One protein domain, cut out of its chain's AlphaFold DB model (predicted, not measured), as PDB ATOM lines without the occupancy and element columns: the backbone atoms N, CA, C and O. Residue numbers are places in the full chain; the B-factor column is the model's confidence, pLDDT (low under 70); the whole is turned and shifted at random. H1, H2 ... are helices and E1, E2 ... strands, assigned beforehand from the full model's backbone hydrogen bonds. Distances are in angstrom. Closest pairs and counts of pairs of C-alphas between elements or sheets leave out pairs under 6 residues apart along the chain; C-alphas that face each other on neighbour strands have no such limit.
ATOM      1  N   ILE A  14     197.618 186.639 280.068       89.88
ATOM      2  CA  ILE A  14     198.228 187.130 281.313       89.88
ATOM      3  C   ILE A  14     198.942 185.961 281.990       89.88
ATOM      4  O   ILE A  14     198.301 184.984 282.380       89.88
ATOM      5  N   ALA A  15     200.259 186.061 282.147       89.50
ATOM      6  CA  ALA A  15     201.055 185.069 282.853       89.50
ATOM      7  C   ALA A  15     201.185 185.443 284.333       89.50
ATOM      8  O   ALA A  15     201.407 186.603 284.676       89.50
ATOM      9  N   ARG A  16     201.059 184.448 285.214       90.81
ATOM     10  CA  ARG A  16     201.320 184.578 286.651       90.81
ATOM     11  C   ARG A  16     202.670 183.953 286.963       90.81
ATOM     12  O   ARG A  16     202.890 182.795 286.614       90.81
ATOM     13  N   TYR A  17     203.513 184.666 287.693       85.50
ATOM     14  CA  TYR A  17     204.795 184.156 288.171       85.50
ATOM     15  C   TYR A  17     205.025 184.569 289.628       85.50
ATOM     16  O   TYR A  17     204.315 185.421 290.163       85.50
ATOM     17  N   VAL A  18     205.956 183.894 290.300       87.69
ATOM     18  CA  VAL A  18     206.275 184.145 291.710       87.69
ATOM     19  C   VAL A  18     207.759 184.446 291.823       87.69
ATOM     20  O   VAL A  18     208.579 183.650 291.369       87.69
ATOM     21  N   VAL A  19     208.095 185.582 292.428       85.88
ATOM     22  CA  VAL A  19     209.473 185.985 292.736       85.88
ATOM     23  C   VAL A  19     209.511 186.390 294.198       85.88
ATOM     24  O   VAL A  19     208.716 187.223 294.611       85.88
ATOM     25  N   ASN A  20     210.420 185.807 294.984       88.81
ATOM     26  CA  ASN A  20     210.558 186.102 296.418       88.81
ATOM     27  C   ASN A  20     209.220 186.021 297.188       88.81
ATOM     28  O   ASN A  20     208.894 186.920 297.957       88.81
ATOM     29  N   ASP A  21     208.429 184.974 296.929       90.25
ATOM     30  CA  ASP A  21     207.079 184.750 297.483       90.25
ATOM     31  C   ASP A  21     206.014 185.801 297.111       90.25
ATOM     32  O   ASP A  21     204.849 185.680 297.503       90.25
ATOM     33  N   GLU A  22     206.359 186.787 296.283       91.06
ATOM     34  CA  GLU A  22     205.419 187.755 295.737       91.06
ATOM     35  C   GLU A  22     204.847 187.261 294.407       91.06
ATOM     36  O   GLU A  22     205.563 186.873 293.479       91.06
ATOM     37  N   VAL A  23     203.519 187.271 294.314       90.56
ATOM     38  CA  VAL A  23     202.799 186.899 293.099       90.56
ATOM     39  C   VAL A  23     202.715 188.109 292.182       90.56
ATOM     40  O   VAL A  23     202.054 189.090 292.510       90.56
ATOM     41  N   SER A  24     203.313 187.995 291.003       88.56
ATOM     42  CA  SER A  24     203.263 189.011 289.956       88.56
ATOM     43  C   SER A  24     202.510 188.504 288.727       88.56
ATOM     44  O   SER A  24     202.393 187.296 288.486       88.56
ATOM     45  N   TYR A  25     201.979 189.446 287.950       89.50
ATOM     46  CA  TYR A  25     201.253 189.181 286.712       89.50
ATOM     47  C   TYR A  25     201.825 190.039 285.596       89.50
ATOM     48  O   TYR A  25     202.045 191.231 285.793       89.50
ATOM     49  N   VAL A  26     202.015 189.442 284.422       89.81
ATOM     50  CA  VAL A  26     202.574 190.137 283.266       89.81
ATOM     51  C   VAL A  26     201.761 189.831 282.006       89.81
ATOM     52  O   VAL A  26     201.401 188.669 281.779       89.81
ATOM     53  N   PRO A  27     201.410 190.845 281.197       91.50
ATOM     54  CA  PRO A  27     200.808 190.610 279.897       91.50
ATOM     55  C   PRO A  27     201.836 190.024 278.930       91.50
ATOM     56  O   PRO A  27     202.955 190.524 278.807       91.50
ATOM     57  N   VAL A  28     201.425 188.976 278.222       91.50
ATOM     58  CA  VAL A  28     202.209 188.303 277.194       91.50
ATOM     59  C   VAL A  28     201.494 188.448 275.857       91.50
ATOM     60  O   VAL A  28     200.353 188.010 275.688       91.50
ATOM     61  N   GLN A  29     202.184 189.038 274.890       92.81
ATOM     62  CA  GLN A  29     201.770 189.039 273.495       92.81
ATOM     63  C   GLN A  29     202.567 187.979 272.737       92.81
ATOM     64  O   GLN A  29     203.798 188.010 272.695       92.81
ATOM     65  N   LEU A  30     201.855 187.069 272.087       93.25
ATOM     66  CA  LEU A  30     202.425 186.082 271.194       93.25
ATOM     67  C   LEU A  30     202.554 186.676 269.793       93.25
ATOM     68  O   LEU A  30     201.670 187.381 269.287       93.25
ATOM     69  N   LYS A  31     203.688 186.398 269.160       94.12
ATOM     70  CA  LYS A  31     203.940 186.678 267.749       94.12
ATOM     71  C   LYS A  31     204.566 185.465 267.096       94.12
ATOM     72  O   LYS A  31     205.094 184.585 267.765       94.12
ATOM     73  N   GLU A  32     204.499 185.426 265.777       95.12
ATOM     74  CA  GLU A  32     204.967 184.291 265.004       95.12
ATOM     75  C   GLU A  32     205.799 184.770 263.820       95.12
ATOM     76  O   GLU A  32     205.359 185.601 263.024       95.12
ATOM     77  N   TRP A  33     206.996 184.201 263.671       95.06
ATOM     78  CA  TRP A  33     207.703 184.219 262.402       95.06
ATOM     79  C   TRP A  33     207.190 183.060 261.552       95.06
ATOM     80  O   TRP A  33     207.641 181.920 261.674       95.06
ATOM     81  N   VAL A  34     206.187 183.376 260.734       92.25
ATOM     82  CA  VAL A  34     205.392 182.392 259.993       92.25
ATOM     83  C   VAL A  34     206.243 181.492 259.085       92.25
ATOM     84  O   VAL A  34     207.317 181.906 258.609       92.25
ATOM     85  N   PRO A  35     205.745 180.291 258.738       92.44
ATOM     86  CA  PRO A  35     206.423 179.401 257.808       92.44
ATOM     87  C   PRO A  35     206.797 180.086 256.495       92.44
ATOM     88  O   PRO A  35     206.079 180.946 255.978       92.44
ATOM     89  N   GLY A  36     207.928 179.672 255.920       89.75
ATOM     90  CA  GLY A  36     208.403 180.196 254.634       89.75
ATOM     91  C   GLY A  36     207.408 179.983 253.495       89.75
ATOM     92  O   GLY A  36     207.386 180.766 252.558       89.75
ATOM     93  N   THR A  37     206.544 178.975 253.604       90.62
ATOM     94  CA  THR A  37     205.451 178.712 252.660       90.62
ATOM     95  C   THR A  37     204.333 179.753 252.719       90.62
ATOM     96  O   THR A  37     203.662 179.961 251.715       90.62
ATOM     97  N   VAL A  38     204.134 180.408 253.868       92.88
ATOM     98  CA  VAL A  38     203.100 181.437 254.067       92.88
ATOM     99  C   VAL A  38     203.611 182.803 253.622       92.88
ATOM    100  O   VAL A  38     202.927 183.512 252.890       92.88
ATOM    101  N   ASN A  39     204.825 183.174 254.037       91.00
ATOM    102  CA  ASN A  39     205.449 184.426 253.611       91.00
ATOM    103  C   ASN A  39     206.970 184.277 253.446       91.00
ATOM    104  O   ASN A  39     207.714 184.549 254.390       91.00
ATOM    105  N   PRO A  40     207.464 183.923 252.250       89.12
ATOM    106  CA  PRO A  40     208.894 183.727 252.012       89.12
ATOM    107  C   PRO A  40     209.752 184.967 252.304       89.12
ATOM    108  O   PRO A  40     210.920 184.830 252.654       89.12
ATOM    109  N   GLN A  41     209.176 186.167 252.175       90.19
ATOM    110  CA  GLN A  41     209.887 187.447 252.267       90.19
ATOM    111  C   GLN A  41     209.977 187.994 253.698       90.19
ATOM    112  O   GLN A  41     210.732 188.928 253.950       90.19
ATOM    113  N   ALA A  42     209.223 187.430 254.651       90.50
ATOM    114  CA  ALA A  42     209.330 187.820 256.053       90.50
ATOM    115  C   ALA A  42     210.691 187.395 256.620       90.50
ATOM    116  O   ALA A  42     210.979 186.194 256.698       90.50
ATOM    117  N   SER A  43     211.505 188.362 257.042       92.56
ATOM    118  CA  SER A  43     212.715 188.116 257.822       92.56
ATOM    119  C   SER A  43     212.389 188.203 259.310       92.56
ATOM    120  O   SER A  43     211.463 188.903 259.711       92.56
ATOM    121  N   LEU A  44     213.155 187.512 260.153       92.44
ATOM    122  CA  LEU A  44     212.942 187.601 261.597       92.44
ATOM    123  C   LEU A  44     213.104 189.047 262.100       92.44
ATOM    124  O   LEU A  44     212.305 189.506 262.909       92.44
ATOM    125  N   GLN A  45     214.079 189.789 261.563       93.19
ATOM    126  CA  GLN A  45     214.272 191.197 261.912       93.19
ATOM    127  C   GLN A  45     213.060 192.057 261.538       93.19
ATOM    128  O   GLN A  45     212.654 192.880 262.346       93.19
ATOM    129  N   SER A  46     212.447 191.864 260.362       92.19
ATOM    130  CA  SER A  46     211.280 192.669 259.984       92.19
ATOM    131  C   SER A  46     210.062 192.374 260.858       92.19
ATOM    132  O   SER A  46     209.236 193.257 261.070       92.19
ATOM    133  N   GLU A  47     209.946 191.158 261.393       92.69
ATOM    134  CA  GLU A  47     208.914 190.821 262.377       92.69
ATOM    135  C   GLU A  47     209.203 191.433 263.760       92.69
ATOM    136  O   GLU A  47     208.277 191.914 264.413       92.69
ATOM    137  N   ILE A  48     210.472 191.498 264.178       91.69
ATOM    138  CA  ILE A  48     210.900 192.192 265.407       91.69
ATOM    139  C   ILE A  48     210.686 193.705 265.285       91.69
ATOM    140  O   ILE A  48     210.168 194.323 266.209       91.69
ATOM    141  N   ASP A  49     211.010 194.308 264.140       91.12
ATOM    142  CA  ASP A  49     210.867 195.752 263.912       91.12
ATOM    143  C   ASP A  49     209.395 196.202 264.050       91.12
ATOM    144  O   ASP A  49     209.110 197.298 264.532       91.12
ATOM    145  N   LYS A  50     208.423 195.330 263.729       90.12
ATOM    146  CA  LYS A  50     206.984 195.599 263.943       90.12
ATOM    147  C   LYS A  50     206.600 195.732 265.416       90.12
ATOM    148  O   LYS A  50     205.521 196.252 265.705       90.12
ATOM    149  N   LEU A  51     207.440 195.274 266.346       89.06
ATOM    150  CA  LEU A  51     207.210 195.439 267.780       89.06
ATOM    151  C   LEU A  51     207.352 196.893 268.240       89.06
ATOM    152  O   LEU A  51     206.881 197.205 269.329       89.06
ATOM    153  N   ALA A  52     207.890 197.793 267.407       86.25
ATOM    154  CA  ALA A  52     207.942 199.229 267.693       86.25
ATOM    155  C   ALA A  52     206.559 199.831 268.010       86.25
ATOM    156  O   ALA A  52     206.448 200.794 268.763       86.25
ATOM    157  N   LYS A  53     205.467 199.223 267.518       84.50
ATOM    158  CA  LYS A  53     204.097 199.629 267.877       84.50
ATOM    159  C   LYS A  53     203.764 199.450 269.369       84.50
ATOM    160  O   LYS A  53     202.771 199.991 269.838       84.50
ATOM    161  N   TYR A  54     204.576 198.683 270.097       83.50
ATOM    162  CA  TYR A  54     204.471 198.447 271.536       83.50
ATOM    163  C   TYR A  54     205.487 199.268 272.347       83.50
ATOM    164  O   TYR A  54     205.688 198.979 273.524       83.50
ATOM    165  N   ALA A  55     206.129 200.281 271.752       74.69
ATOM    166  CA  ALA A  55     207.207 201.049 272.381       74.69
ATOM    167  C   ALA A  55     206.850 201.683 273.741       74.69
ATOM    168  O   ALA A  55     207.752 201.905 274.554       74.69
ATOM    169  N   ASP A  56     205.565 201.944 273.996       76.56
ATOM    170  CA  ASP A  56     205.065 202.541 275.241       76.56
ATOM    171  C   ASP A  56     204.671 201.506 276.316       76.56
ATOM    172  O   ASP A  56     204.343 201.872 277.449       76.56
ATOM    173  N   SER A  57     204.739 200.210 276.004       78.44
ATOM    174  CA  SER A  57     204.286 199.115 276.869       78.44
ATOM    175  C   SER A  57     205.446 198.464 277.627       78.44
ATOM    176  O   SER A  57     205.845 197.335 277.342       78.44
ATOM    177  N   LYS A  58     205.950 199.169 278.644       79.00
ATOM    178  CA  LYS A  58     207.111 198.747 279.455       79.00
ATOM    179  C   LYS A  58     206.945 197.418 280.185       79.00
ATOM    180  O   LYS A  58     207.940 196.768 280.465       79.00
ATOM    181  N   ASP A  59     205.710 197.032 280.483       83.44
ATOM    182  CA  ASP A  59     205.410 195.792 281.205       83.44
ATOM    183  C   ASP A  59     205.000 194.658 280.250       83.44
ATOM    184  O   ASP A  59     204.590 193.593 280.698       83.44
ATOM    185  N   LEU A  60     205.046 194.880 278.928       88.62
ATOM    186  CA  LEU A  60     204.663 193.866 277.951       88.62
ATOM    187  C   LEU A  60     205.822 192.913 277.678       88.62
ATOM    188  O   LEU A  60     206.890 193.322 277.216       88.62
ATOM    189  N   VAL A  61     205.557 191.630 277.896       91.50
ATOM    190  CA  VAL A  61     206.408 190.535 277.447       91.50
ATOM    191  C   VAL A  61     205.953 190.123 276.055       91.50
ATOM    192  O   VAL A  61     204.774 189.855 275.824       91.50
ATOM    193  N   VAL A  62     206.887 190.049 275.115       92.19
ATOM    194  CA  VAL A  62     206.624 189.490 273.789       92.19
ATOM    195  C   VAL A  62     207.321 188.148 273.671       92.19
ATOM    196  O   VAL A  62     208.533 188.057 273.857       92.19
ATOM    197  N   ALA A  63     206.562 187.112 273.320       93.62
ATOM    198  CA  ALA A  63     207.104 185.798 273.005       93.62
ATOM    199  C   ALA A  63     206.901 185.490 271.517       93.62
ATOM    200  O   ALA A  63     205.778 185.456 271.008       93.62
ATOM    201  N   PHE A  64     208.009 185.278 270.814       93.88
ATOM    202  CA  PHE A  64     208.056 185.028 269.383       93.88
ATOM    203  C   PHE A  64     208.232 183.540 269.094       93.88
ATOM    204  O   PHE A  64     209.273 182.952 269.389       93.88
ATOM    205  N   TYR A  65     207.236 182.945 268.449       94.88
ATOM    206  CA  TYR A  65     207.338 181.604 267.902       94.88
ATOM    207  C   TYR A  65     208.110 181.632 266.579       94.88
ATOM    208  O   TYR A  65     207.690 182.289 265.624       94.88
ATOM    209  N   LEU A  66     209.222 180.903 266.486       94.62
ATOM    210  CA  LEU A  66     209.962 180.738 265.233       94.62
ATOM    211  C   LEU A  66     209.411 179.536 264.453       94.62
ATOM    212  O   LEU A  66     209.966 178.437 264.492       94.62
ATOM    213  N   ASN A  67     208.316 179.739 263.717       93.44
ATOM    214  CA  ASN A  67     207.649 178.684 262.951       93.44
ATOM    215  C   ASN A  67     208.254 178.485 261.554       93.44
ATOM    216  O   ASN A  67     207.557 178.416 260.541       93.44
ATOM    217  N   ARG A  68     209.581 178.445 261.456       91.75
ATOM    218  CA  ARG A  68     210.270 178.293 260.175       91.75
ATOM    219  C   ARG A  68     211.580 177.557 260.357       91.75
ATOM    220  O   ARG A  68     212.347 177.838 261.269       91.75
ATOM    221  N   ARG A  69     211.890 176.671 259.408       89.06
ATOM    222  CA  ARG A  69     213.223 176.082 259.298       89.06
ATOM    223  C   ARG A  69     214.215 177.148 258.831       89.06
ATOM    224  O   ARG A  69     214.230 177.503 257.655       89.06
ATOM    225  N   ALA A  70     215.025 177.645 259.754       88.19
ATOM    226  CA  ALA A  70     216.059 178.637 259.501       88.19
ATOM    227  C   ALA A  70     217.203 178.472 260.508       88.19
ATOM    228  O   ALA A  70     217.016 177.911 261.585       88.19
ATOM    229  N   GLN A  71     218.378 178.982 260.152       89.12
ATOM    230  CA  GLN A  71     219.447 179.225 261.111       89.12
ATOM    231  C   GLN A  71     219.332 180.680 261.564       89.12
ATOM    232  O   GLN A  71     219.285 181.579 260.726       89.12
ATOM    233  N   VAL A  72     219.243 180.899 262.874       88.56
ATOM    234  CA  VAL A  72     219.125 182.233 263.470       88.56
ATOM    235  C   VAL A  72     220.330 182.472 264.362       88.56
ATOM    236  O   VAL A  72     220.588 181.701 265.284       88.56
ATOM    237  N   THR A  73     221.043 183.560 264.096       88.69
ATOM    238  CA  THR A  73     222.120 184.053 264.951       88.69
ATOM    239  C   THR A  73     221.580 185.239 265.744       88.69
ATOM    240  O   THR A  73     221.507 186.353 265.234       88.69
ATOM    241  N   PHE A  74     221.170 185.017 266.994       86.38
ATOM    242  CA  PHE A  74     220.519 186.059 267.797       86.38
ATOM    243  C   PHE A  74     221.381 187.314 268.011       86.38
ATOM    244  O   PHE A  74     220.835 188.407 268.101       86.38
ATOM    245  N   SER A  75     222.713 187.184 268.032       85.31
ATOM    246  CA  SER A  75     223.634 188.323 268.162       85.31
ATOM    247  C   SER A  75     223.653 189.257 266.947       85.31
ATOM    248  O   SER A  75     224.196 190.353 267.035       85.31
ATOM    249  N   GLU A  76     223.103 188.829 265.809       87.88
ATOM    250  CA  GLU A  76     222.964 189.658 264.604       87.88
ATOM    251  C   GLU A  76     221.632 190.425 264.576       87.88
ATOM    252  O   GLU A  76     221.439 191.297 263.728       87.88
ATOM    253  N   LEU A  77     220.707 190.113 265.491       87.88
ATOM    254  CA  LEU A  77     219.419 190.786 265.585       87.88
ATOM    255  C   LEU A  77     219.555 192.086 266.371       87.88
ATOM    256  O   LEU A  77     220.247 192.169 267.384       87.88
ATOM    257  N   ARG A  78     218.836 193.106 265.916       88.69
ATOM    258  CA  ARG A  78     218.715 194.376 266.628       88.69
ATOM    259  C   ARG A  78     217.515 194.314 267.555       88.69
ATOM    260  O   ARG A  78     216.450 193.837 267.151       88.69
ATOM    261  N   SER A  79     217.678 194.846 268.762       83.88
ATOM    262  CA  SER A  79     216.562 195.058 269.677       83.88
ATOM    263  C   SER A  79     215.500 195.948 269.015       83.88
ATOM    264  O   SER A  79     215.858 196.883 268.293       83.88
ATOM    265  N   PRO A  80     214.205 195.669 269.240       83.75
ATOM    266  CA  PRO A  80     213.129 196.507 268.726       83.75
ATOM    267  C   PRO A  80     213.224 197.926 269.298       83.75
ATOM    268  O   PRO A  80     213.662 198.126 270.431       83.75
ATOM    269  N   GLU A  81     212.790 198.918 268.522       78.25
ATOM    270  CA  GLU A  81     212.713 200.298 268.999       78.25
ATOM    271  C   GLU A  81     211.672 200.431 270.125       78.25
ATOM    272  O   GLU A  81     210.570 199.885 270.041       78.25
ATOM    273  N   GLY A  82     212.008 201.186 271.175       75.88
ATOM    274  CA  GLY A  82     211.108 201.470 272.296       75.88
ATOM    275  C   GLY A  82     211.451 200.732 273.589       75.88
ATOM    276  O   GLY A  82     212.576 200.279 273.791       75.88
ATOM    277  N   ARG A  83     210.483 200.676 274.512       74.00
ATOM    278  CA  ARG A  83     210.628 200.029 275.822       74.00
ATOM    279  C   ARG A  83     209.630 198.884 275.946       74.00
ATOM    280  O   ARG A  83     208.544 199.064 276.485       74.00
ATOM    281  N   LEU A  84     210.022 197.722 275.438       84.19
ATOM    282  CA  LEU A  84     209.387 196.449 275.774       84.19
ATOM    283  C   LEU A  84     209.919 195.953 277.119       84.19
ATOM    284  O   LEU A  84     211.068 196.236 277.459       84.19
ATOM    285  N   GLY A  85     209.092 195.222 277.864       84.75
ATOM    286  CA  GLY A  85     209.512 194.629 279.131       84.75
ATOM    287  C   GLY A  85     210.501 193.500 278.896       84.75
ATOM    288  O   GLY A  85     211.642 193.552 279.351       84.75
ATOM    289  N   GLU A  86     210.086 192.503 278.117       90.25
ATOM    290  CA  GLU A  86     210.939 191.366 277.773       90.25
ATOM    291  C   GLU A  86     210.671 190.869 276.354       90.25
ATOM    292  O   GLU A  86     209.552 190.969 275.838       90.25
ATOM    293  N   LEU A  87     211.704 190.294 275.736       91.62
ATOM    294  CA  LEU A  87     211.614 189.646 274.434       91.62
ATOM    295  C   LEU A  87     212.140 188.216 274.523       91.62
ATOM    296  O   LEU A  87     213.314 187.984 274.823       91.62
ATOM    297  N   TRP A  88     211.262 187.272 274.214       93.88
ATOM    298  CA  TRP A  88     211.536 185.844 274.243       93.88
ATOM    299  C   TRP A  88     211.320 185.228 272.870       93.88
ATOM    300  O   TRP A  88     210.428 185.634 272.128       93.88
ATOM    301  N   PHE A  89     212.099 184.202 272.556       94.50
ATOM    302  CA  PHE A  89     211.955 183.402 271.349       94.50
ATOM    303  C   PHE A  89     211.797 181.945 271.723       94.50
ATOM    304  O   PHE A  89     212.543 181.446 272.559       94.50
ATOM    305  N   PHE A  90     210.873 181.246 271.083       94.50
ATOM    306  CA  PHE A  90     210.717 179.813 271.276       94.50
ATOM    307  C   PHE A  90     210.501 179.095 269.953       94.50
ATOM    308  O   PHE A  90     209.958 179.658 268.999       94.50
ATOM    309  N   TRP A  91     210.976 177.856 269.873       94.31
ATOM    310  CA  TRP A  91     210.929 177.065 268.647       94.31
ATOM    311  C   TRP A  91     211.043 175.574 268.930       94.31
ATOM    312  O   TRP A  91     211.572 175.159 269.960       94.31
ATOM    313  N   ALA A  92     210.579 174.763 267.985       93.06
ATOM    314  CA  ALA A  92     210.843 173.334 267.995       93.06
ATOM    315  C   ALA A  92     212.316 173.077 267.634       93.06
ATOM    316  O   ALA A  92     212.780 173.479 266.565       93.06
ATOM    317  N   ALA A  93     213.050 172.393 268.512       89.06
ATOM    318  CA  ALA A  93     214.463 172.058 268.315       89.06
ATOM    319  C   ALA A  93     214.671 171.056 267.168       89.06
ATOM    320  O   ALA A  93     215.758 170.964 266.596       89.06
ATOM    321  N   ASP A  94     213.629 170.292 266.842       86.19
ATOM    322  CA  ASP A  94     213.645 169.283 265.799       86.19
ATOM    323  C   ASP A  94     212.277 169.177 265.083       86.19
ATOM    324  O   ASP A  94     211.259 169.638 265.608       86.19
ATOM    325  N   PRO A  95     212.218 168.561 263.884       84.50
ATOM    326  CA  PRO A  95     210.988 168.480 263.093       84.50
ATOM    327  C   PRO A  95     209.835 167.688 263.728       84.50
ATOM    328  O   PRO A  95     208.699 167.855 263.291       84.50
ATOM    329  N   SER A  96     210.099 166.823 264.714       86.81
ATOM    330  CA  SER A  96     209.049 166.085 265.431       86.81
ATOM    331  C   SER A  96     208.277 166.965 266.413       86.81
ATOM    332  O   SER A  96     207.230 166.546 266.894       86.81
ATOM    333  N   GLN A  97     208.794 168.164 266.719       85.69
ATOM    334  CA  GLN A  97     208.235 169.088 267.711       85.69
ATOM    335  C   GLN A  97     208.073 168.462 269.103       85.69
ATOM    336  O   GLN A  97     207.270 168.921 269.912       85.69
ATOM    337  N   SER A  98     208.846 167.418 269.402       87.25
ATOM    338  CA  SER A  98     208.880 166.795 270.727       87.25
ATOM    339  C   SER A  98     209.798 167.544 271.691       87.25
ATOM    340  O   SER A  98     209.580 167.512 272.902       87.25
ATOM    341  N   ARG A  99     210.797 168.256 271.161       91.56
ATOM    342  CA  ARG A  99     211.721 169.098 271.918       91.56
ATOM    343  C   ARG A  99     211.568 170.546 271.508       91.56
ATOM    344  O   ARG A  99     211.527 170.865 270.319       91.56
ATOM    345  N   TRP A 100     211.538 171.416 272.500       93.44
ATOM    346  CA  TRP A 100     211.379 172.846 272.326       93.44
ATOM    347  C   TRP A 100     212.504 173.586 273.023       93.44
ATOM    348  O   TRP A 100     213.069 173.117 274.010       93.44
ATOM    349  N   MET A 101     212.828 174.743 272.470       93.94
ATOM    350  CA  MET A 101     213.763 175.687 273.047       93.94
ATOM    351  C   MET A 101     213.041 176.994 273.332       93.94
ATOM    352  O   MET A 101     212.124 177.373 272.603       93.94
ATOM    353  N   LEU A 102     213.476 177.671 274.386       93.25
ATOM    354  CA  LEU A 102     213.064 179.014 274.764       93.25
ATOM    355  C   LEU A 102     214.324 179.812 275.097       93.25
ATOM    356  O   LEU A 102     215.102 179.393 275.950       93.25
ATOM    357  N   SER A 103     214.507 180.960 274.459       93.00
ATOM    358  CA  SER A 103     215.635 181.859 274.696       93.00
ATOM    359  C   SER A 103     215.161 183.265 275.023       93.00
ATOM    360  O   SER A 103     214.276 183.808 274.361       93.00
ATOM    361  N   GLY A 104     215.775 183.853 276.041       88.75
ATOM    362  CA  GLY A 104     215.506 185.201 276.515       88.75
ATOM    363  C   GLY A 104     215.966 185.395 277.966       88.75
ATOM    364  O   GLY A 104     216.564 184.506 278.565       88.75
ATOM    365  N   ASN A 105     215.746 186.555 278.572       90.25
ATOM    366  CA  ASN A 105     215.252 187.783 277.955       90.25
ATOM    367  C   ASN A 105     216.316 188.372 277.013       90.25
ATOM    368  O   ASN A 105     217.405 188.720 277.453       90.25
ATOM    369  N   MET A 106     216.001 188.513 275.724       86.81
ATOM    370  CA  MET A 106     216.948 188.994 274.706       86.81
ATOM    371  C   MET A 106     217.236 190.497 274.785       86.81
ATOM    372  O   MET A 106     218.083 191.000 274.048       86.81
ATOM    373  N   LEU A 107     216.523 191.222 275.649       85.19
ATOM    374  CA  LEU A 107     216.817 192.618 275.973       85.19
ATOM    375  C   LEU A 107     217.876 192.745 277.085       85.19
ATOM    376  O   LEU A 107     218.385 193.843 277.303       85.19
ATOM    377  N   ASP A 108     218.211 191.648 277.773       82.88
ATOM    378  CA  ASP A 108     219.249 191.589 278.804       82.88
ATOM    379  C   ASP A 108     220.550 191.003 278.222       82.88
ATOM    380  O   ASP A 108     220.539 190.110 277.374       82.88
ATOM    381  N   ALA A 109     221.695 191.482 278.712       75.81
ATOM    382  CA  ALA A 109     223.004 190.913 278.405       75.81
ATOM    383  C   ALA A 109     223.158 189.466 278.918       75.81
ATOM    384  O   ALA A 109     223.996 188.724 278.410       75.81
ATOM    385  N   ASN A 110     222.349 189.061 279.901       81.31
ATOM    386  CA  ASN A 110     222.348 187.723 280.497       81.31
ATOM    387  C   ASN A 110     221.261 186.803 279.916       81.31
ATOM    388  O   ASN A 110     220.740 185.945 280.628       81.31
ATOM    389  N   ALA A 111     220.888 186.984 278.645       85.75
ATOM    390  CA  ALA A 111     219.915 186.122 277.985       85.75
ATOM    391  C   ALA A 111     220.303 184.634 278.117       85.75
ATOM    392  O   ALA A 111     221.415 184.224 277.774       85.75
ATOM    393  N   CYS A 112     219.362 183.817 278.586       86.69
ATOM    394  CA  CYS A 112     219.537 182.385 278.797       86.69
ATOM    395  C   CYS A 112     218.748 181.587 277.760       86.69
ATOM    396  O   CYS A 112     217.818 182.086 277.131       86.69
ATOM    397  N   SER A 113     219.127 180.322 277.582       90.06
ATOM    398  CA  SER A 113     218.374 179.369 276.767       90.06
ATOM    399  C   SER A 113     217.992 178.161 277.607       90.06
ATOM    400  O   SER A 113     218.802 177.657 278.383       90.06
ATOM    401  N   TYR A 114     216.764 177.703 277.421       90.56
ATOM    402  CA  TYR A 114     216.164 176.574 278.110       90.56
ATOM    403  C   TYR A 114     215.677 175.576 277.070       90.56
ATOM    404  O   TYR A 114     215.115 175.976 276.047       90.56
ATOM    405  N   ASP A 115     215.862 174.287 277.331       91.62
ATOM    406  CA  ASP A 115     215.229 173.220 276.568       91.62
ATOM    407  C   ASP A 115     214.182 172.504 277.416       91.62
ATOM    408  O   ASP A 115     214.321 172.343 278.629       91.62
ATOM    409  N   PHE A 116     213.092 172.109 276.774       88.88
ATOM    410  CA  PHE A 116     212.015 171.384 277.425       88.88
ATOM    411  C   PHE A 116     211.359 170.414 276.451       88.88
ATOM    412  O   PHE A 116     211.359 170.602 275.230       88.88
ATOM    413  N   LEU A 117     210.811 169.337 277.005       87.44
ATOM    414  CA  LEU A 117     209.965 168.428 276.246       87.44
ATOM    415  C   LEU A 117     208.598 169.070 276.058       87.44
ATOM    416  O   LEU A 117     208.092 169.744 276.960       87.44
ATOM    417  N   TYR A 118     207.998 168.843 274.894       77.56
ATOM    418  CA  TYR A 118     206.621 169.256 274.685       77.56
ATOM    419  C   TYR A 118     205.735 168.584 275.743       77.56
ATOM    420  O   TYR A 118     205.880 167.375 275.956       77.56
TER     421      TYR A 118
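What this domain is: This is residues 14 to 118 of the 121 residues of an uncharacterized protein of Variovorax sp. CF313 (UniProt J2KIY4). One strongly twisted sheet of six strands curls like part of a barrel, with a single helix, H1, running along one face over E2 and E3. At one edge the turn of the E1-E2 hairpin, residues 18 to 23, sticks out. The 105 printed residues hold E1 E2 H1 E3 E4 E5 E6 along the chain; the sheet's order is E1 E2 E3 E4 E5 E6, mixed, and the class is mixed. The whole is compact, with a radius of gyration of the C-alphas of 14.3 A and spans of 43 by 32 by 24 A.

Where its parts are: Find C-alpha 14 at (198.228, 187.130, 281.313), where E1, residues 14 to 19, begins. E2, residues 22 to 33, runs 33.6 A. H1, residues 44 to 54, covers 17.0 A; E3 is residues 61 to 66. E4, residues 86 to 92, runs 20.5 A. E5 is residues 99 to 104, and E6, residues 112 to 117, ends at C-alpha 117 (209.965, 168.428, 276.246).

How they stand to each other: Look first at E1, antiparallel to E2, with N 15 and O 26 2.9 A apart. E2's pairing is staggered: residues 22 to 27 pair with E1, 28 to 33 with E3. E2, H1 and E3 form a strand-helix-strand unit, two parallel neighbour strands with a helix between, its crossover right-handed; N 31 and O 63 are 2.9 A apart. E3 and E4 are parallel, N 64 and O 88 2.8 A apart. E4, E5 and E6 form a meander, each strand the antiparallel neighbour of the one before, with N 89 and O 103 at 2.9 A and N 114 and O 102 at 2.8 A. H1 is on the sheet at a height of 9.4 A, at 23 degrees to E3 on the local plane; 3 of 7 O i to N i+4 pairs and 7 of 8 O i to N i+3 pairs are within hydrogen-bond range.

The domain as a whole: The C-alphas farthest apart, of Asp 21 and Pro 40, are 45.5 A apart. The printed part has no cut, the link E3 to E4 is long at 19 residues, and no printed residue is under 70 in pLDDT.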